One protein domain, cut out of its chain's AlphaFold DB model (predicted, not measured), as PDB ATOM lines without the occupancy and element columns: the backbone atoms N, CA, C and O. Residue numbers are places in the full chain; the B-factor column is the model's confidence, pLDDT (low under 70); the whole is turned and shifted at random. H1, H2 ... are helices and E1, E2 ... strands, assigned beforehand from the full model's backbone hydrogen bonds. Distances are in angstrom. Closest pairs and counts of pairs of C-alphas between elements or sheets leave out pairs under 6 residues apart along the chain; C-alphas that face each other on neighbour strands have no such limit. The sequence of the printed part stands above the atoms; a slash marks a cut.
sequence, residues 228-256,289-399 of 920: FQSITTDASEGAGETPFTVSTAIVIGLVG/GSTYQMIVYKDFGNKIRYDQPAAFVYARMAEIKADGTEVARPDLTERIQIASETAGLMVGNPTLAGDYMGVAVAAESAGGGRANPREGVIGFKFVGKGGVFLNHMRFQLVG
ATOM      1  N   PHE A 228      -6.903  10.510 -37.496       60.56
ATOM      2  CA  PHE A 228      -7.330   9.536 -38.507       60.56
ATOM      3  C   PHE A 228      -6.234   8.487 -38.692       60.56
ATOM      4  O   PHE A 228      -5.069   8.837 -38.882       60.56
ATOM      5  N   GLN A 229      -6.599   7.208 -38.634       70.81
ATOM      6  CA  GLN A 229      -5.692   6.091 -38.882       70.81
ATOM      7  C   GLN A 229      -6.333   5.155 -39.907       70.81
ATOM      8  O   GLN A 229      -7.365   4.552 -39.628       70.81
ATOM      9  N   SER A 230      -5.712   5.024 -41.079       76.88
ATOM     10  CA  SER A 230      -6.104   4.062 -42.112       76.88
ATOM     11  C   SER A 230      -4.954   3.098 -42.384       76.88
ATOM     12  O   SER A 230      -3.795   3.514 -42.446       76.88
ATOM     13  N   ILE A 231      -5.277   1.813 -42.501       70.62
ATOM     14  CA  ILE A 231      -4.341   0.742 -42.856       70.62
ATOM     15  C   ILE A 231      -4.959  -0.150 -43.935       70.62
ATOM     16  O   ILE A 231      -6.176  -0.313 -43.985       70.62
ATOM     17  N   THR A 232      -4.123  -0.761 -44.773       81.25
ATOM     18  CA  THR A 232      -4.539  -1.784 -45.745       81.25
ATOM     19  C   THR A 232      -3.853  -3.093 -45.398       81.25
ATOM     20  O   THR A 232      -2.640  -3.117 -45.189       81.25
ATOM     21  N   THR A 233      -4.628  -4.169 -45.312       85.50
ATOM     22  CA  THR A 233      -4.155  -5.478 -44.855       85.50
ATOM     23  C   THR A 233      -4.673  -6.585 -45.761       85.50
ATOM     24  O   THR A 233      -5.746  -6.470 -46.348       85.50
ATOM     25  N   ASP A 234      -3.904  -7.662 -45.895       89.75
ATOM     26  CA  ASP A 234      -4.353  -8.866 -46.592       89.75
ATOM     27  C   ASP A 234      -5.001  -9.818 -45.589       89.75
ATOM     28  O   ASP A 234      -4.477 -10.031 -44.490       89.75
ATOM     29  N   ALA A 235      -6.144 -10.399 -45.955       90.62
ATOM     30  CA  ALA A 235      -6.759 -11.445 -45.155       90.62
ATOM     31  C   ALA A 235      -5.788 -12.630 -45.013       90.62
ATOM     32  O   ALA A 235      -5.141 -13.050 -45.975       90.62
ATOM     33  N   SER A 236      -5.692 -13.186 -43.807       90.00
ATOM     34  CA  SER A 236      -4.820 -14.330 -43.530       90.00
ATOM     35  C   SER A 236      -5.293 -15.598 -44.252       90.00
ATOM     36  O   SER A 236      -6.488 -15.806 -44.455       90.00
ATOM     37  N   GLU A 237      -4.377 -16.495 -44.620       86.00
ATOM     38  CA  GLU A 237      -4.740 -17.757 -45.292       86.00
ATOM     39  C   GLU A 237      -5.546 -18.709 -44.390       86.00
ATOM     40  O   GLU A 237      -6.368 -19.483 -44.880       86.00
ATOM     41  N   GLY A 238      -5.346 -18.639 -43.069       85.25
ATOM     42  CA  GLY A 238      -6.012 -19.485 -42.075       85.25
ATOM     43  C   GLY A 238      -7.160 -18.794 -41.337       85.25
ATOM     44  O   GLY A 238      -7.225 -17.569 -41.264       85.25
ATOM     45  N   ALA A 239      -8.062 -19.584 -40.761       89.44
ATOM     46  CA  ALA A 239      -9.088 -19.091 -39.842       89.44
ATOM     47  C   ALA A 239      -8.467 -18.596 -38.521       89.44
ATOM     48  O   ALA A 239      -7.411 -19.083 -38.110       89.44
ATOM     49  N   GLY A 240      -9.142 -17.673 -37.835       91.94
ATOM     50  CA  GLY A 240      -8.735 -17.181 -36.519       91.94
ATOM     51  C   GLY A 240      -8.811 -15.665 -36.358       91.94
ATOM     52  O   GLY A 240      -9.372 -14.954 -37.191       91.94
ATOM     53  N   GLU A 241      -8.258 -15.192 -35.241       92.94
ATOM     54  CA  GLU A 241      -8.188 -13.777 -34.880       92.94
ATOM     55  C   GLU A 241      -6.915 -13.119 -35.416       92.94
ATOM     56  O   GLU A 241      -5.823 -13.675 -35.318       92.94
ATOM     57  N   THR A 242      -7.053 -11.909 -35.952       92.31
ATOM     58  CA  THR A 242      -5.936 -11.060 -36.378       92.31
ATOM     59  C   THR A 242      -6.051  -9.692 -35.695       92.31
ATOM     60  O   THR A 242      -7.014  -8.967 -35.965       92.31
ATOM     61  N   PRO A 243      -5.119  -9.331 -34.791       92.19
ATOM     62  CA  PRO A 243      -5.152  -8.060 -34.074       92.19
ATOM     63  C   PRO A 243      -4.523  -6.912 -34.877       92.19
ATOM     64  O   PRO A 243      -3.455  -7.061 -35.469       92.19
ATOM     65  N   PHE A 244      -5.141  -5.732 -34.820       90.12
ATOM     66  CA  PHE A 244      -4.646  -4.489 -35.414       90.12
ATOM     67  C   PHE A 244      -4.636  -3.364 -34.378       90.12
ATOM     68  O   PHE A 244      -5.647  -3.095 -33.732       90.12
ATOM     69  N   THR A 245      -3.503  -2.681 -34.211       89.50
ATOM     70  CA  THR A 245      -3.359  -1.602 -33.221       89.50
ATOM     71  C   THR A 245      -4.189  -0.376 -33.592       89.50
ATOM     72  O   THR A 245      -4.027   0.188 -34.677       89.50
ATOM     73  N   VAL A 246      -5.010   0.092 -32.652       82.81
ATOM     74  CA  VAL A 246      -5.793   1.325 -32.763       82.81
ATOM     75  C   VAL A 246      -5.196   2.368 -31.828       82.81
ATOM     76  O   VAL A 246      -4.997   2.112 -30.642       82.81
ATOM     77  N   SER A 247      -4.907   3.560 -32.353       81.69
ATOM     78  CA  SER A 247      -4.338   4.648 -31.553       81.69
ATOM     79  C   SER A 247      -5.214   4.983 -30.341       81.69
ATOM     80  O   SER A 247      -6.407   5.264 -30.477       81.69
ATOM     81  N   THR A 248      -4.613   5.043 -29.149       76.88
ATOM     82  CA  THR A 248      -5.299   5.474 -27.921       76.88
ATOM     83  C   THR A 248      -5.941   6.856 -28.093       76.88
ATOM     84  O   THR A 248      -7.071   7.063 -27.657       76.88
ATOM     85  N   ALA A 249      -5.303   7.774 -28.830       68.94
ATOM     86  CA  ALA A 249      -5.874   9.091 -29.128       68.94
ATOM     87  C   ALA A 249      -7.221   8.998 -29.874       68.94
ATOM     88  O   ALA A 249      -8.130   9.768 -29.576       68.94
ATOM     89  N   ILE A 250      -7.384   8.018 -30.772       73.50
ATOM     90  CA  ILE A 250      -8.643   7.760 -31.490       73.50
ATOM     91  C   ILE A 250      -9.723   7.266 -30.522       73.50
ATOM     92  O   ILE A 250     -10.852   7.758 -30.547       73.50
ATOM     93  N   VAL A 251      -9.380   6.329 -29.635       76.19
ATOM     94  CA  VAL A 251     -10.343   5.680 -28.732       76.19
ATOM     95  C   VAL A 251     -10.857   6.636 -27.652       76.19
ATOM     96  O   VAL A 251     -12.074   6.780 -27.494       76.19
ATOM     97  N   ILE A 252      -9.955   7.308 -26.923       73.12
ATOM     98  CA  ILE A 252     -10.307   8.084 -25.719       73.12
ATOM     99  C   ILE A 252     -10.291   9.608 -25.905       73.12
ATOM    100  O   ILE A 252     -10.787  10.311 -25.028       73.12
ATOM    101  N   GLY A 253      -9.804  10.135 -27.037       53.69
ATOM    102  CA  GLY A 253      -9.824  11.580 -27.322       53.69
ATOM    103  C   GLY A 253      -8.792  12.415 -26.566       53.69
ATOM    104  O   GLY A 253      -8.916  13.636 -26.522       53.69
ATOM    105  N   LEU A 254      -7.769  11.783 -25.977       51.19
ATOM    106  CA  LEU A 254      -6.658  12.496 -25.346       51.19
ATOM    107  C   LEU A 254      -5.704  13.038 -26.418       51.19
ATOM    108  O   LEU A 254      -4.866  12.315 -26.958       51.19
ATOM    109  N   VAL A 255      -5.830  14.330 -26.715       40.91
ATOM    110  CA  VAL A 255      -4.814  15.085 -27.454       40.91
ATOM    111  C   VAL A 255      -3.713  15.460 -26.466       40.91
ATOM    112  O   VAL A 255      -3.864  16.393 -25.684       40.91
ATOM    113  N   GLY A 256      -2.608  14.715 -26.506       42.84
ATOM    114  CA  GLY A 256      -1.378  15.040 -25.785       42.84
ATOM    115  C   GLY A 256      -1.122  14.167 -24.562       42.84
ATOM    116  O   GLY A 256      -1.476  14.545 -23.458       42.84
ATOM    117  N   GLY A 289      -0.116   3.437 -19.597       63.34
ATOM    118  CA  GLY A 289      -1.411   3.560 -20.265       63.34
ATOM    119  C   GLY A 289      -1.790   2.298 -21.044       63.34
ATOM    120  O   GLY A 289      -0.959   1.714 -21.740       63.34
ATOM    121  N   SER A 290      -3.058   1.889 -20.954       74.75
ATOM    122  CA  SER A 290      -3.613   0.812 -21.779       74.75
ATOM    123  C   SER A 290      -3.507   1.131 -23.279       74.75
ATOM    124  O   SER A 290      -3.649   2.285 -23.703       74.75
ATOM    125  N   THR A 291      -3.318   0.096 -24.101       86.31
ATOM    126  CA  THR A 291      -3.386   0.192 -25.570       86.31
ATOM    127  C   THR A 291      -4.648  -0.485 -26.096       86.31
ATOM    128  O   THR A 291      -5.264  -1.287 -25.397       86.31
ATOM    129  N   TYR A 292      -5.062  -0.155 -27.318       88.31
ATOM    130  CA  TYR A 292      -6.291  -0.681 -27.910       88.31
ATOM    131  C   TYR A 292      -6.007  -1.418 -29.214       88.31
ATOM    132  O   TYR A 292      -5.144  -1.020 -29.999       88.31
ATOM    133  N   GLN A 293      -6.757  -2.489 -29.456       94.12
ATOM    134  CA  GLN A 293      -6.681  -3.272 -30.684       94.12
ATOM    135  C   GLN A 293      -8.077  -3.536 -31.245       94.12
ATOM    136  O   GLN A 293      -9.016  -3.806 -30.497       94.12
ATOM    137  N   MET A 294      -8.196  -3.477 -32.569       93.69
ATOM    138  CA  MET A 294      -9.305  -4.066 -33.304       93.69
ATOM    139  C   MET A 294      -8.886  -5.472 -33.716       93.69
ATOM    140  O   MET A 294      -7.911  -5.640 -34.443       93.69
ATOM    141  N   ILE A 295      -9.615  -6.476 -33.252       94.81
ATOM    142  CA  ILE A 295      -9.345  -7.880 -33.537       94.81
ATOM    143  C   ILE A 295     -10.389  -8.359 -34.535       94.81
ATOM    144  O   ILE A 295     -11.577  -8.399 -34.214       94.81
ATOM    145  N   VAL A 296      -9.947  -8.686 -35.750       94.88
ATOM    146  CA  VAL A 296     -10.806  -9.240 -36.804       94.88
ATOM    147  C   VAL A 296     -10.756 -10.760 -36.729       94.88
ATOM    148  O   VAL A 296      -9.674 -11.342 -36.715       94.88
ATOM    149  N   TYR A 297     -11.917 -11.403 -36.690       93.44
ATOM    150  CA  TYR A 297     -12.076 -12.850 -36.662       93.44
ATOM    151  C   TYR A 297     -12.798 -13.343 -37.919       93.44
ATOM    152  O   TYR A 297     -13.767 -12.737 -38.380       93.44
ATOM    153  N   LYS A 298     -12.333 -14.471 -38.457       92.69
ATOM    154  CA  LYS A 298     -12.973 -15.204 -39.556       92.69
ATOM    155  C   LYS A 298     -12.793 -16.707 -39.376       92.69
ATOM    156  O   LYS A 298     -11.759 -17.156 -38.878       92.69
ATOM    157  N   ASP A 299     -13.775 -17.486 -39.813       89.06
ATOM    158  CA  ASP A 299     -13.765 -18.955 -39.769       89.06
ATOM    159  C   ASP A 299     -13.291 -19.604 -41.088       89.06
ATOM    160  O   ASP A 299     -13.164 -20.826 -41.182       89.06
ATOM    161  N   PHE A 300     -12.964 -18.785 -42.090       90.44
ATOM    162  CA  PHE A 300     -12.471 -19.187 -43.409       90.44
ATOM    163  C   PHE A 300     -11.099 -18.568 -43.727       90.44
ATOM    164  O   PHE A 300     -10.513 -17.858 -42.909       90.44
ATOM    165  N   GLY A 301     -10.547 -18.875 -44.905       89.88
ATOM    166  CA  GLY A 301      -9.248 -18.371 -45.366       89.88
ATOM    167  C   GLY A 301      -9.289 -16.936 -45.900       89.88
ATOM    168  O   GLY A 301     -10.060 -16.109 -45.425       89.88
ATOM    169  N   ASN A 302      -8.445 -16.633 -46.882       92.75
ATOM    170  CA  ASN A 302      -8.355 -15.321 -47.537       92.75
ATOM    171  C   ASN A 302      -9.171 -15.220 -48.838       92.75
ATOM    172  O   ASN A 302      -9.106 -14.202 -49.524       92.75
ATOM    173  N   LYS A 303      -9.908 -16.276 -49.192       93.00
ATOM    174  CA  LYS A 303     -10.693 -16.385 -50.425       93.00
ATOM    175  C   LYS A 303     -12.189 -16.354 -50.133       93.00
ATOM    176  O   LYS A 303     -12.622 -16.927 -49.134       93.00
ATOM    177  N   ILE A 304     -12.963 -15.741 -51.024       91.50
ATOM    178  CA  ILE A 304     -14.432 -15.746 -51.033       91.50
ATOM    179  C   ILE A 304     -14.880 -16.215 -52.420       91.50
ATOM    180  O   ILE A 304     -14.413 -15.691 -53.431       91.50
ATOM    181  N   ARG A 305     -15.756 -17.224 -52.474       91.00
ATOM    182  CA  ARG A 305     -16.258 -17.781 -53.737       91.00
ATOM    183  C   ARG A 305     -17.493 -17.018 -54.213       91.00
ATOM    184  O   ARG A 305     -18.362 -16.707 -53.399       91.00
ATOM    185  N   TYR A 306     -17.561 -16.749 -55.512       90.31
ATOM    186  CA  TYR A 306     -18.750 -16.184 -56.147       90.31
ATOM    187  C   TYR A 306     -19.951 -17.127 -56.045       90.31
ATOM    188  O   TYR A 306     -19.801 -18.344 -56.143       90.31
ATOM    189  N   ASP A 307     -21.135 -16.546 -55.860       87.75
ATOM    190  CA  ASP A 307     -22.437 -17.215 -55.949       87.75
ATOM    191  C   ASP A 307     -22.593 -18.413 -54.985       87.75
ATOM    192  O   ASP A 307     -23.317 -19.375 -55.242       87.75
ATOM    193  N   GLN A 308     -21.900 -18.351 -53.843       85.75
ATOM    194  CA  GLN A 308     -21.934 -19.343 -52.765       85.75
ATOM    195  C   GLN A 308     -22.546 -18.775 -51.476       85.75
ATOM    196  O   GLN A 308     -22.701 -17.558 -51.350       85.75
ATOM    197  N   PRO A 309     -22.882 -19.635 -50.488       84.75
ATOM    198  CA  PRO A 309     -23.349 -19.176 -49.186       84.75
ATOM    199  C   PRO A 309     -22.407 -18.142 -48.564       84.75
ATOM    200  O   PRO A 309     -21.185 -18.292 -48.612       84.75
ATOM    201  N   ALA A 310     -23.000 -17.114 -47.957       87.31
ATOM    202  CA  ALA A 310     -22.256 -16.020 -47.354       87.31
ATOM    203  C   ALA A 310     -21.271 -16.523 -46.286       87.31
ATOM    204  O   ALA A 310     -21.618 -17.342 -45.431       87.31
ATOM    205  N   ALA A 311     -20.053 -15.993 -46.326       89.12
ATOM    206  CA  ALA A 311     -19.052 -16.173 -45.287       89.12
ATOM    207  C   ALA A 311     -19.259 -15.128 -44.183       89.12
ATOM    208  O   ALA A 311     -19.802 -14.054 -44.437       89.12
ATOM    209  N   PHE A 312     -18.822 -15.410 -42.955       91.44
ATOM    210  CA  PHE A 312     -18.992 -14.474 -41.845       91.44
ATOM    211  C   PHE A 312     -17.654 -13.892 -41.409       91.44
ATOM    212  O   PHE A 312     -16.708 -14.618 -41.102       91.44
ATOM    213  N   VAL A 313     -17.593 -12.565 -41.347       93.38
ATOM    214  CA  VAL A 313     -16.464 -11.838 -40.763       93.38
ATOM    215  C   VAL A 313     -16.926 -11.104 -39.518       93.38
ATOM    216  O   VAL A 313     -18.060 -10.628 -39.437       93.38
ATOM    217  N   TYR A 314     -16.036 -11.017 -38.542       94.25
ATOM    218  CA  TYR A 314     -16.317 -10.478 -37.224       94.25
ATOM    219  C   TYR A 314     -15.212  -9.513 -36.815       94.25
ATOM    220  O   TYR A 314     -14.056  -9.699 -37.184       94.25
ATOM    221  N   ALA A 315     -15.537  -8.504 -36.019       95.06
ATOM    222  CA  ALA A 315     -14.546  -7.617 -35.430       95.06
ATOM    223  C   ALA A 315     -14.937  -7.218 -34.009       95.06
ATOM    224  O   ALA A 315     -16.111  -6.981 -33.723       95.06
ATOM    225  N   ARG A 316     -13.955  -7.121 -33.113       95.69
ATOM    226  CA  ARG A 316     -14.146  -6.634 -31.742       95.69
ATOM    227  C   ARG A 316     -13.046  -5.678 -31.326       95.69
ATOM    228  O   ARG A 316     -11.929  -5.751 -31.830       95.69
ATOM    229  N   MET A 317     -13.357  -4.808 -30.377       94.00
ATOM    230  CA  MET A 317     -12.363  -3.978 -29.712       94.00
ATOM    231  C   MET A 317     -11.877  -4.667 -28.436       94.00
ATOM    232  O   MET A 317     -12.674  -5.160 -27.634       94.00
ATOM    233  N   ALA A 318     -10.566  -4.656 -28.231       92.69
ATOM    234  CA  ALA A 318      -9.923  -5.123 -27.014       92.69
ATOM    235  C   ALA A 318      -9.005  -4.041 -26.441       92.69
ATOM    236  O   ALA A 318      -8.362  -3.284 -27.172       92.69
ATOM    237  N   GLU A 319      -8.962  -3.969 -25.118       89.62
ATOM    238  CA  GLU A 319      -8.009  -3.171 -24.362       89.62
ATOM    239  C   GLU A 319      -6.906  -4.088 -23.840       89.62
ATOM    240  O   GLU A 319      -7.180  -5.066 -23.147       89.62
ATOM    241  N   ILE A 320      -5.659  -3.761 -24.160       90.50
ATOM    242  CA  ILE A 320      -4.481  -4.426 -23.616       90.50
ATOM    243  C   ILE A 320      -3.985  -3.572 -22.455       90.50
ATOM    244  O   ILE A 320      -3.471  -2.464 -22.653       90.50
ATOM    245  N   LYS A 321      -4.173  -4.084 -21.239       86.62
ATOM    246  CA  LYS A 321      -3.679  -3.451 -20.015       86.62
ATOM    247  C   LYS A 321      -2.153  -3.446 -19.991       86.62
ATOM    248  O   LYS A 321      -1.499  -4.235 -20.667       86.62
ATOM    249  N   ALA A 322      -1.577  -2.600 -19.144       77.38
ATOM    250  CA  ALA A 322      -0.131  -2.539 -18.949       77.38
ATOM    251  C   ALA A 322       0.517  -3.855 -18.489       77.38
ATOM    252  O   ALA A 322       1.701  -4.076 -18.733       77.38
ATOM    253  N   ASP A 323      -0.250  -4.727 -17.827       78.31
ATOM    254  CA  ASP A 323       0.183  -6.068 -17.423       78.31
ATOM    255  C   ASP A 323       0.090  -7.109 -18.561       78.31
ATOM    256  O   ASP A 323       0.406  -8.280 -18.354       78.31
ATOM    257  N   GLY A 324      -0.321  -6.685 -19.761       80.19
ATOM    258  CA  GLY A 324      -0.518  -7.529 -20.938       80.19
ATOM    259  C   GLY A 324      -1.863  -8.257 -20.975       80.19
ATOM    260  O   GLY A 324      -2.119  -8.987 -21.930       80.19
ATOM    261  N   THR A 325      -2.732  -8.074 -19.976       86.69
ATOM    262  CA  THR A 325      -4.051  -8.715 -19.953       86.69
ATOM    263  C   THR A 325      -4.967  -8.088 -20.994       86.69
ATOM    264  O   THR A 325      -5.185  -6.873 -20.999       86.69
ATOM    265  N   GLU A 326      -5.560  -8.933 -21.833       91.50
ATOM    266  CA  GLU A 326      -6.582  -8.530 -22.788       91.50
ATOM    267  C   GLU A 326      -7.960  -8.447 -22.116       91.50
ATOM    268  O   GLU A 326      -8.412  -9.379 -21.450       91.50
ATOM    269  N   VAL A 327      -8.641  -7.319 -22.306       90.44
ATOM    270  CA  VAL A 327     -10.006  -7.085 -21.835       90.44
ATOM    271  C   VAL A 327     -10.890  -6.724 -23.021       90.44
ATOM    272  O   VAL A 327     -10.656  -5.724 -23.698       90.44
ATOM    273  N   ALA A 328     -11.935  -7.516 -23.264       90.56
ATOM    274  CA  ALA A 328     -12.930  -7.213 -24.289       90.56
ATOM    275  C   ALA A 328     -13.681  -5.908 -23.962       90.56
ATOM    276  O   ALA A 328     -14.048  -5.655 -22.812       90.56
ATOM    277  N   ARG A 329     -13.916  -5.074 -24.982       90.50
ATOM    278  CA  ARG A 329     -14.590  -3.772 -24.863       90.50
ATOM    279  C   ARG A 329     -15.878  -3.748 -25.689       90.50
ATOM    280  O   ARG A 329     -15.904  -3.099 -26.736       90.50
ATOM    281  N   PRO A 330     -16.954  -4.429 -25.246       87.81
ATOM    282  CA  PRO A 330     -18.218  -4.473 -25.986       87.81
ATOM    283  C   PRO A 330     -18.793  -3.070 -26.247       87.81
ATOM    284  O   PRO A 330     -19.304  -2.806 -27.331       87.81
ATOM    285  N   ASP A 331     -18.583  -2.129 -25.320       84.06
ATOM    286  CA  ASP A 331     -18.980  -0.718 -25.439       84.06
ATOM    287  C   ASP A 331     -18.303   0.034 -26.605       84.06
ATOM    288  O   ASP A 331     -18.812   1.052 -27.094       84.06
ATOM    289  N   LEU A 332     -17.135  -0.451 -27.033       89.12
ATOM    290  CA  LEU A 332     -16.408   0.032 -28.202       89.12
ATOM    291  C   LEU A 332     -16.700  -0.827 -29.438       89.12
ATOM    292  O   LEU A 332     -16.809  -0.276 -30.533       89.12
ATOM    293  N   THR A 333     -16.861  -2.143 -29.273       90.19
ATOM    294  CA  THR A 333     -17.218  -3.072 -30.357       90.19
ATOM    295  C   THR A 333     -18.530  -2.682 -31.036       90.19
ATOM    296  O   THR A 333     -18.608  -2.705 -32.261       90.19
ATOM    297  N   GLU A 334     -19.540  -2.248 -30.278       86.69
ATOM    298  CA  GLU A 334     -20.831  -1.791 -30.820       86.69
ATOM    299  C   GLU A 334     -20.710  -0.596 -31.788       86.69
ATOM    300  O   GLU A 334     -21.642  -0.298 -32.531       86.69
ATOM    301  N   ARG A 335     -19.560   0.093 -31.801       84.44
ATOM    302  CA  ARG A 335     -19.277   1.248 -32.670       84.44
ATOM    303  C   ARG A 335     -18.520   0.874 -33.942       84.44
ATOM    304  O   ARG A 335     -18.138   1.770 -34.699       84.44
ATOM    305  N   ILE A 336     -18.249  -0.413 -34.152       84.75
ATOM    306  CA  ILE A 336     -17.623  -0.899 -35.378       84.75
ATOM    307  C   ILE A 336     -18.666  -0.911 -36.498       84.75
ATOM    308  O   ILE A 336     -19.764  -1.440 -36.346       84.75
ATOM    309  N   GLN A 337     -18.297  -0.344 -37.640       83.06
ATOM    310  CA  GLN A 337     -19.028  -0.418 -38.898       83.06
ATOM    311  C   GLN A 337     -18.239  -1.307 -39.861       83.06
ATOM    312  O   GLN A 337     -17.017  -1.177 -39.954       83.06
ATOM    313  N   ILE A 338     -18.929  -2.203 -40.564       83.06
ATOM    314  CA  ILE A 338     -18.328  -3.082 -41.570       83.06
ATOM    315  C   ILE A 338     -19.046  -2.830 -42.891       83.06
ATOM    316  O   ILE A 338     -20.273  -2.906 -42.938       83.06
ATOM    317  N   ALA A 339     -18.293  -2.504 -43.937       76.19
ATOM    318  CA  ALA A 339     -18.833  -2.202 -45.259       76.19
ATOM    319  C   ALA A 339     -17.948  -2.791 -46.363       76.19
ATOM    320  O   ALA A 339     -16.749  -2.992 -46.176       76.19
ATOM    321  N   SER A 340     -18.546  -3.059 -47.522       76.19
ATOM    322  CA  SER A 340     -17.797  -3.412 -48.726       76.19
ATOM    323  C   SER A 340     -17.262  -2.159 -49.403       76.19
ATOM    324  O   SER A 340     -17.950  -1.140 -49.473       76.19
ATOM    325  N   GLU A 341     -16.056  -2.251 -49.953       65.81
ATOM    326  CA  GLU A 341     -15.497  -1.223 -50.832       65.81
ATOM    327  C   GLU A 341     -15.425  -1.668 -52.297       65.81
ATOM    328  O   GLU A 341     -14.988  -0.911 -53.165       65.81
ATOM    329  N   THR A 342     -15.848  -2.900 -52.588       67.44
ATOM    330  CA  THR A 342     -15.750  -3.517 -53.914       67.44
ATOM    331  C   THR A 342     -17.128  -3.795 -54.498       67.44
ATOM    332  O   THR A 342     -17.961  -4.457 -53.883       67.44
ATOM    333  N   ALA A 343     -17.348  -3.336 -55.732       64.50
ATOM    334  CA  ALA A 343     -18.557  -3.651 -56.485       64.50
ATOM    335  C   ALA A 343     -18.689  -5.172 -56.696       64.50
ATOM    336  O   ALA A 343     -17.747  -5.807 -57.167       64.50
ATOM    337  N   GLY A 344     -19.851  -5.741 -56.364       67.31
ATOM    338  CA  GLY A 344     -20.109  -7.187 -56.438       67.31
ATOM    339  C   GLY A 344     -19.784  -7.967 -55.157       67.31
ATOM    340  O   GLY A 344     -20.131  -9.139 -55.069       67.31
ATOM    341  N   LEU A 345     -19.180  -7.340 -54.141       80.06
ATOM    342  CA  LEU A 345     -19.041  -7.921 -52.804       80.06
ATOM    343  C   LEU A 345     -20.130  -7.342 -51.891       80.06
ATOM    344  O   LEU A 345     -20.058  -6.180 -51.492       80.06
ATOM    345  N   MET A 346     -21.142  -8.145 -51.581       80.50
ATOM    346  CA  MET A 346     -22.279  -7.780 -50.742       80.50
ATOM    347  C   MET A 346     -21.944  -7.988 -49.271       80.50
ATOM    348  O   MET A 346     -21.486  -9.056 -48.866       80.50
ATOM    349  N   VAL A 347     -22.204  -6.967 -48.460       80.50
ATOM    350  CA  VAL A 347     -22.056  -7.005 -47.003       80.50
ATOM    351  C   VAL A 347     -23.431  -6.755 -46.399       80.50
ATOM    352  O   VAL A 347     -24.082  -5.764 -46.721       80.50
ATOM    353  N   GLY A 348     -23.893  -7.689 -45.570       72.62
ATOM    354  CA  GLY A 348     -25.182  -7.593 -44.889       72.62
ATOM    355  C   GLY A 348     -25.203  -6.535 -43.781       72.62
ATOM    356  O   GLY A 348     -24.285  -5.736 -43.620       72.62
ATOM    357  N   ASN A 349     -26.250  -6.559 -42.957       79.81
ATOM    358  CA  ASN A 349     -26.344  -5.659 -41.809       79.81
ATOM    359  C   ASN A 349     -25.463  -6.162 -40.648       79.81
ATOM    360  O   ASN A 349     -25.666  -7.296 -40.196       79.81
ATOM    361  N   PRO A 350     -24.524  -5.349 -40.126       83.31
ATOM    362  CA  PRO A 350     -23.723  -5.725 -38.967       83.31
ATOM    363  C   PRO A 350     -24.602  -5.996 -37.742       83.31
ATOM    364  O   PRO A 350     -25.516  -5.228 -37.441       83.31
ATOM    365  N   THR A 351     -24.336  -7.092 -37.036       86.00
ATOM    366  CA  THR A 351     -25.070  -7.495 -35.829       86.00
ATOM    367  C   THR A 351     -24.093  -7.908 -34.736       86.00
ATOM    368  O   THR A 351     -23.106  -8.596 -35.000       86.00
ATOM    369  N   LEU A 352     -24.376  -7.522 -33.490       87.12
ATOM    370  CA  LEU A 352     -23.585  -7.956 -32.343       87.12
ATOM    371  C   LEU A 352     -23.832  -9.453 -32.068       87.12
ATOM    372  O   LEU A 352     -24.960  -9.866 -31.800       87.12
ATOM    373  N   ALA A 353     -22.774 -10.260 -32.129       84.25
ATOM    374  CA  ALA A 353     -22.769 -11.695 -31.878       84.25
ATOM    375  C   ALA A 353     -21.727 -12.018 -30.793       84.25
ATOM    376  O   ALA A 353     -20.531 -12.141 -31.063       84.25
ATOM    377  N   GLY A 354     -22.181 -12.125 -29.541       86.56
ATOM    378  CA  GLY A 354     -21.280 -12.215 -28.388       86.56
ATOM    379  C   GLY A 354     -20.469 -10.926 -28.226       86.56
ATOM    380  O   GLY A 354     -21.042  -9.841 -28.229       86.56
ATOM    381  N   ASP A 355     -19.143 -11.048 -28.128       90.88
ATOM    382  CA  ASP A 355     -18.222  -9.908 -27.991       90.88
ATOM    383  C   ASP A 355     -17.803  -9.282 -29.333       90.88
ATOM    384  O   ASP A 355     -16.953  -8.389 -29.345       90.88
ATOM    385  N   TYR A 356     -18.375  -9.731 -30.457       93.88
ATOM    386  CA  TYR A 356     -18.011  -9.286 -31.803       93.88
ATOM    387  C   TYR A 356     -19.158  -8.589 -32.524       93.88
ATOM    388  O   TYR A 356     -20.317  -8.977 -32.412       93.88
ATOM    389  N   MET A 357     -18.808  -7.623 -33.366       90.75
ATOM    390  CA  MET A 357     -19.651  -7.150 -34.456       90.75
ATOM    391  C   MET A 357     -19.440  -8.065 -35.665       90.75
ATOM    392  O   MET A 357     -18.339  -8.110 -36.208       90.75
ATOM    393  N   GLY A 358     -20.464  -8.821 -36.055       90.50
ATOM    394  CA  GLY A 358     -20.413  -9.786 -37.153       90.50
ATOM    395  C   GLY A 358     -21.238  -9.353 -38.357       90.50
ATOM    396  O   GLY A 358     -22.273  -8.705 -38.206       90.50
ATOM    397  N   VAL A 359     -20.810  -9.744 -39.555       90.25
ATOM    398  CA  VAL A 359     -21.574  -9.526 -40.784       90.25
ATOM    399  C   VAL A 359     -21.397 -10.677 -41.771       90.25
ATOM    400  O   VAL A 359     -20.330 -11.288 -41.854       90.25
ATOM    401  N   ALA A 360     -22.463 -10.972 -42.516       89.81
ATOM    402  CA  ALA A 360     -22.435 -11.903 -43.637       89.81
ATOM    403  C   ALA A 360     -21.891 -11.202 -44.890       89.81
ATOM    404  O   ALA A 360     -22.297 -10.078 -45.197       89.81
ATOM    405  N   VAL A 361     -21.004 -11.876 -45.611       90.19
ATOM    406  CA  VAL A 361     -20.326 -11.378 -46.807       90.19
ATOM    407  C   VAL A 361     -20.500 -12.391 -47.930       90.19
ATOM    408  O   VAL A 361     -20.158 -13.561 -47.764       90.19
ATOM    409  N   ALA A 362     -21.008 -11.952 -49.075       87.81
ATOM    410  CA  ALA A 362     -21.181 -12.788 -50.259       87.81
ATOM    411  C   ALA A 362     -20.643 -12.068 -51.497       87.81
ATOM    412  O   ALA A 362     -20.788 -10.856 -51.618       87.81
ATOM    413  N   ALA A 363     -20.017 -12.805 -52.409       89.31
ATOM    414  CA  ALA A 363     -19.608 -12.275 -53.705       89.31
ATOM    415  C   ALA A 363     -20.630 -12.702 -54.765       89.31
ATOM    416  O   ALA A 363     -20.969 -13.880 -54.846       89.31
ATOM    417  N   GLU A 364     -21.106 -11.758 -55.572       84.94
ATOM    418  CA  GLU A 364     -22.088 -11.989 -56.633       84.94
ATOM    419  C   GLU A 364     -21.464 -11.721 -57.999       84.94
ATOM    420  O   GLU A 364     -20.817 -10.688 -58.218       84.94
ATOM    421  N   SER A 365     -21.648 -12.661 -58.926       81.19
ATOM    422  CA  SER A 365     -21.147 -12.507 -60.288       81.19
ATOM    423  C   SER A 365     -21.869 -11.374 -61.020       81.19
ATOM    424  O   SER A 365     -23.093 -11.239 -60.975       81.19
ATOM    425  N   ALA A 366     -21.116 -10.569 -61.770       70.44
ATOM    426  CA  ALA A 366     -21.677  -9.505 -62.583       70.44
ATOM    427  C   ALA A 366     -22.435 -10.092 -63.790       70.44
ATOM    428  O   ALA A 366     -21.850 -10.696 -64.690       70.44
ATOM    429  N   GLY A 367     -23.752  -9.885 -63.842       59.41
ATOM    430  CA  GLY A 367     -24.559 -10.238 -65.012       59.41
ATOM    431  C   GLY A 367     -24.145  -9.470 -66.280       59.41
ATOM    432  O   GLY A 367     -23.584  -8.375 -66.215       59.41
ATOM    433  N   GLY A 368     -24.443 -10.028 -67.460       52.91
ATOM    434  CA  GLY A 368     -24.310  -9.315 -68.741       52.91
ATOM    435  C   GLY A 368     -22.915  -9.302 -69.382       52.91
ATOM    436  O   GLY A 368     -22.642  -8.435 -70.208       52.91
ATOM    437  N   GLY A 369     -22.029 -10.245 -69.035       52.16
ATOM    438  CA  GLY A 369     -20.718 -10.405 -69.689       52.16
ATOM    439  C   GLY A 369     -19.621  -9.462 -69.181       52.16
ATOM    440  O   GLY A 369     -18.572  -9.331 -69.814       52.16
ATOM    441  N   ARG A 370     -19.840  -8.799 -68.041       61.44
ATOM    442  CA  ARG A 370     -18.818  -7.999 -67.360       61.44
ATOM    443  C   ARG A 370     -17.875  -8.925 -66.584       61.44
ATOM    444  O   ARG A 370     -18.325  -9.861 -65.936       61.44
ATOM    445  N   ALA A 371     -16.569  -8.667 -66.646       69.81
ATOM    446  CA  ALA A 371     -15.588  -9.469 -65.916       69.81
ATOM    447  C   ALA A 371     -15.735  -9.282 -64.396       69.81
ATOM    448  O   ALA A 371     -15.770  -8.145 -63.914       69.81
ATOM    449  N   ASN A 372     -15.773 -10.394 -63.661       81.88
ATOM    450  CA  ASN A 372     -15.792 -10.400 -62.201       81.88
ATOM    451  C   ASN A 372     -14.449  -9.899 -61.630       81.88
ATOM    452  O   ASN A 372     -13.387 -10.296 -62.127       81.88
ATOM    453  N   PRO A 373     -14.457  -9.049 -60.584       83.81
ATOM    454  CA  PRO A 373     -13.243  -8.684 -59.859       83.81
ATOM    455  C   PRO A 373     -12.519  -9.913 -59.281       83.81
ATOM    456  O   PRO A 373     -13.155 -10.867 -58.842       83.81
ATOM    457  N   ARG A 374     -11.183  -9.882 -59.236       86.44
ATOM    458  CA  ARG A 374     -10.362 -10.931 -58.589       86.44
ATOM    459  C   ARG A 374     -10.017 -10.622 -57.129       86.44
ATOM    460  O   ARG A 374      -9.490 -11.476 -56.421       86.44
ATOM    461  N   GLU A 375     -10.303  -9.405 -56.686       87.81
ATOM    462  CA  GLU A 375     -10.036  -8.907 -55.339       87.81
ATOM    463  C   GLU A 375     -11.295  -8.227 -54.803       87.81
ATOM    464  O   GLU A 375     -11.979  -7.527 -55.550       87.81
ATOM    465  N   GLY A 376     -11.587  -8.452 -53.524       85.62
ATOM    466  CA  GLY A 376     -12.671  -7.829 -52.779       85.62
ATOM    467  C   GLY A 376     -12.148  -7.220 -51.488       85.62
ATOM    468  O   GLY A 376     -11.342  -7.832 -50.793       85.62
ATOM    469  N   VAL A 377     -12.597  -6.014 -51.158       85.44
ATOM    470  CA  VAL A 377     -12.121  -5.248 -50.003       85.44
ATOM    471  C   VAL A 377     -13.259  -5.016 -49.019       85.44
ATOM    472  O   VAL A 377     -14.314  -4.501 -49.394       85.44
ATOM    473  N   ILE A 378     -13.024  -5.377 -47.758       86.69
ATOM    474  CA  ILE A 378     -13.929  -5.126 -46.634       86.69
ATOM    475  C   ILE A 378     -13.296  -4.079 -45.721       86.69
ATOM    476  O   ILE A 378     -12.198  -4.279 -45.200       86.69
ATOM    477  N   GLY A 379     -14.005  -2.973 -45.511       84.06
ATOM    478  CA  GLY A 379     -13.619  -1.911 -44.595       84.06
ATOM    479  C   GLY A 379     -14.144  -2.178 -43.186       84.06
ATOM    480  O   GLY A 379     -15.356  -2.241 -42.975       84.06
ATOM    481  N   PHE A 380     -13.243  -2.290 -42.208       86.06
ATOM    482  CA  PHE A 380     -13.577  -2.335 -40.781       86.06
ATOM    483  C   PHE A 380     -13.290  -0.978 -40.149       86.06
ATOM    484  O   PHE A 380     -12.133  -0.584 -39.980       86.06
ATOM    485  N   LYS A 381     -14.346  -0.249 -39.803       85.06
ATOM    486  CA  LYS A 381     -14.267   1.133 -39.338       85.06
ATOM    487  C   LYS A 381     -14.680   1.242 -37.880       85.06
ATOM    488  O   LYS A 381     -15.742   0.769 -37.500       85.06
ATOM    489  N   PHE A 382     -13.889   1.935 -37.075       84.06
ATOM    490  CA  PHE A 382     -14.224   2.280 -35.697       84.06
ATOM    491  C   PHE A 382     -14.240   3.799 -35.519       84.06
ATOM    492  O   PHE A 382     -13.283   4.486 -35.883       84.06
ATOM    493  N   VAL A 383     -15.324   4.319 -34.935       79.69
ATOM    494  CA  VAL A 383     -15.477   5.744 -34.605       79.69
ATOM    495  C   VAL A 383     -15.352   5.925 -33.093       79.69
ATOM    496  O   VAL A 383     -16.266   5.618 -32.320       79.69
ATOM    497  N   GLY A 384     -14.185   6.405 -32.671       72.75
ATOM    498  CA  GLY A 384     -13.870   6.699 -31.278       72.75
ATOM    499  C   GLY A 384     -14.152   8.156 -30.916       72.75
ATOM    500  O   GLY A 384     -14.534   8.968 -31.755       72.75
ATOM    501  N   LYS A 385     -13.960   8.517 -29.642       75.75
ATOM    502  CA  LYS A 385     -14.205   9.897 -29.181       75.75
ATOM    503  C   LYS A 385     -13.230  10.912 -29.781       75.75
ATOM    504  O   LYS A 385     -13.557  12.091 -29.836       75.75
ATOM    505  N   GLY A 386     -12.039  10.465 -30.176       64.81
ATOM    506  CA  GLY A 386     -10.965  11.319 -30.673       64.81
ATOM    507  C   GLY A 386     -10.656  11.177 -32.151       64.81
ATOM    508  O   GLY A 386      -9.683  11.777 -32.598       64.81
ATOM    509  N   GLY A 387     -11.399  10.363 -32.904       68.19
ATOM    510  CA  GLY A 387     -11.034  10.091 -34.287       68.19
ATOM    511  C   GLY A 387     -11.646   8.840 -34.905       68.19
ATOM    512  O   GLY A 387     -12.538   8.211 -34.334       68.19
ATOM    513  N   VAL A 388     -11.121   8.462 -36.071       73.38
ATOM    514  CA  VAL A 388     -11.574   7.297 -36.848       73.38
ATOM    515  C   VAL A 388     -10.401   6.378 -37.162       73.38
ATOM    516  O   VAL A 388      -9.348   6.829 -37.613       73.38
ATOM    517  N   PHE A 389     -10.617   5.082 -36.954       80.06
ATOM    518  CA  PHE A 389      -9.751   4.011 -37.432       80.06
ATOM    519  C   PHE A 389     -10.445   3.249 -38.564       80.06
ATOM    520  O   PHE A 389     -11.626   2.928 -38.434       80.06
ATOM    521  N   LEU A 390      -9.730   2.952 -39.648       79.75
ATOM    522  CA  LEU A 390     -10.227   2.186 -40.791       79.75
ATOM    523  C   LEU A 390      -9.192   1.146 -41.234       79.75
ATOM    524  O   LEU A 390      -8.049   1.489 -41.528       79.75
ATOM    525  N   ASN A 391      -9.598  -0.119 -41.311       84.06
ATOM    526  CA  ASN A 391      -8.799  -1.187 -41.905       84.06
ATOM    527  C   ASN A 391      -9.440  -1.675 -43.211       84.06
ATOM    528  O   ASN A 391     -10.534  -2.236 -43.176       84.06
ATOM    529  N   HIS A 392      -8.738  -1.492 -44.329       82.50
ATOM    530  CA  HIS A 392      -9.087  -2.027 -45.643       82.50
ATOM    531  C   HIS A 392      -8.531  -3.450 -45.773       82.50
ATOM    532  O   HIS A 392      -7.347  -3.629 -46.069       82.50
ATOM    533  N   MET A 393      -9.361  -4.463 -45.534       86.62
ATOM    534  CA  MET A 393      -8.945  -5.864 -45.607       86.62
ATOM    535  C   MET A 393      -9.234  -6.458 -46.988       86.62
ATOM    536  O   MET A 393     -10.390  -6.503 -47.410       86.62
ATOM    537  N   ARG A 394      -8.194  -6.944 -47.675       90.94
ATOM    538  CA  ARG A 394      -8.279  -7.546 -49.014       90.94
ATOM    539  C   ARG A 394      -8.497  -9.055 -48.954       90.94
ATOM    540  O   ARG A 394      -7.777  -9.771 -48.258       90.94
ATOM    541  N   PHE A 395      -9.451  -9.528 -49.742       92.31
ATOM    542  CA  PHE A 395      -9.781 -10.927 -49.989       92.31
ATOM    543  C   PHE A 395      -9.632 -11.239 -51.477       92.31
ATOM    544  O   PHE A 395      -9.910 -10.405 -52.335       92.31
ATOM    545  N   GLN A 396      -9.236 -12.467 -51.789       92.69
ATOM    546  CA  GLN A 396      -9.255 -12.984 -53.155       92.69
ATOM    547  C   GLN A 396     -10.674 -13.447 -53.499       92.69
ATOM    548  O   GLN A 396     -11.278 -14.201 -52.736       92.69
ATOM    549  N   LEU A 397     -11.205 -13.020 -54.641       90.75
ATOM    550  CA  LEU A 397     -12.506 -13.475 -55.130       90.75
ATOM    551  C   LEU A 397     -12.289 -14.543 -56.198       90.75
ATOM    552  O   LEU A 397     -11.584 -14.296 -57.176       90.75
ATOM    553  N   VAL A 398     -12.869 -15.725 -55.991       91.00
ATOM    554  CA  VAL A 398     -12.639 -16.909 -56.835       91.00
ATOM    555  C   VAL A 398     -13.944 -17.407 -57.459       91.00
ATOM    556  O   VAL A 398     -14.983 -17.417 -56.797       91.00
ATOM    557  N   GLY A 399     -13.898 -17.778 -58.742       89.69
ATOM    558  CA  GLY A 399     -15.009 -18.338 -59.521       89.69
ATOM    559  C   GLY A 399     -15.264 -19.810 -59.210       89.69
ATOM    560  O   GLY A 399     -15.257 -20.184 -58.048       89.69
TER     561      GLY A 399
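AT A GLANCE: This is residues 228 to 256 and 289 to 399 of the 920 residues of an uncharacterized protein of Firmicutes bacterium HGW-Firmicutes-17 (UniProt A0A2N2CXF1). Picture an elongated sandwich of two strongly twisted sheets, partly face to face, their strands at 22 degrees: E2, E3, E5, E6, E8, E9 and E10 against E1, E4, E7, E11 and E12. The small helices H1 and H2 lie toward the end with the E5 to E6 turn; the loop at Gly 368 makes the opposite end. The printed part has 140 residues, with two named helices and twelve named strands in the order E1, E2, H1, E3 to E6, H2, E7 to E12; its class is mostly strand. Both sheets are branched, the first antiparallel, the second mixed. The whole is compact, with a radius of gyration of the C-alphas of 15.8 A and spans of 54 by 26 by 23 A.

HOW THE PARTS SIT: Start at E1, residues 228 to 234, parallel to E12, residues 387 to 398; N 231 and O 390 are 3.0 A apart. E4, residues 303 to 305, lies on the same side of E12, also parallel, with N 304 and O 396 at 2.9 A. On the other side, E11, residues 375 to 384, forms a hairpin with E12, with N 380 and O 391 at 2.9 A. E7, residues 336 to 340, is antiparallel to E11, with N 337 and O 381 at 2.8 A. In the other sheet, E2, residues 240 to 246, and E5, residues 311 to 320, lie on opposite sides of E3, residues 291 to 298, both antiparallel to it; look for N 242 and O 296, then N 295 and O 316, each 2.8 A. On the other side of E5 find E6, residues 326 to 328, its hairpin partner, with N 319 and O 327 at 2.8 A, and E10, residues 356 to 363, with N 313 and O 359 at 3.1 A. E5 lies on one side of E10, and on the other side are E8, residues 345 to 347, and E9, residues 351 to 353, both antiparallel to E10, with N 346 and O 362 at 2.7 A and N 351 and O 358 at 2.9 A; E9 and E10 form a hairpin. H1, residues 248 to 252, is on the E12 sheet, height 7.0 A. H2, residues 330 to 333, is on the E5 sheet, only just at its level at 3.6 A. Every O i to N i+4 pair in H1 is within hydrogen-bond range; H2 is too short for one.

IN THESE COORDINATES: Find C-alpha 228 at (-7.330, 9.536, -38.507), where E1 begins its 20.3 A. E5 spans 28.6 A, E11 28.9 A and E12 35.2 A, ending at C-alpha 398, (-12.639, -16.909, -56.835).

THE WHOLE: The C-alphas farthest apart, of Asp 323 and Gly 368, are 57.0 A apart. Residues 257 to 288 are not printed; C-alphas 256 and 289 are 12.7 A apart across the cut. The link E10 to E11 is long. Confidence is under 70 in 18 residues, among them 253 to 256, 341 to 344 and 367 to 371.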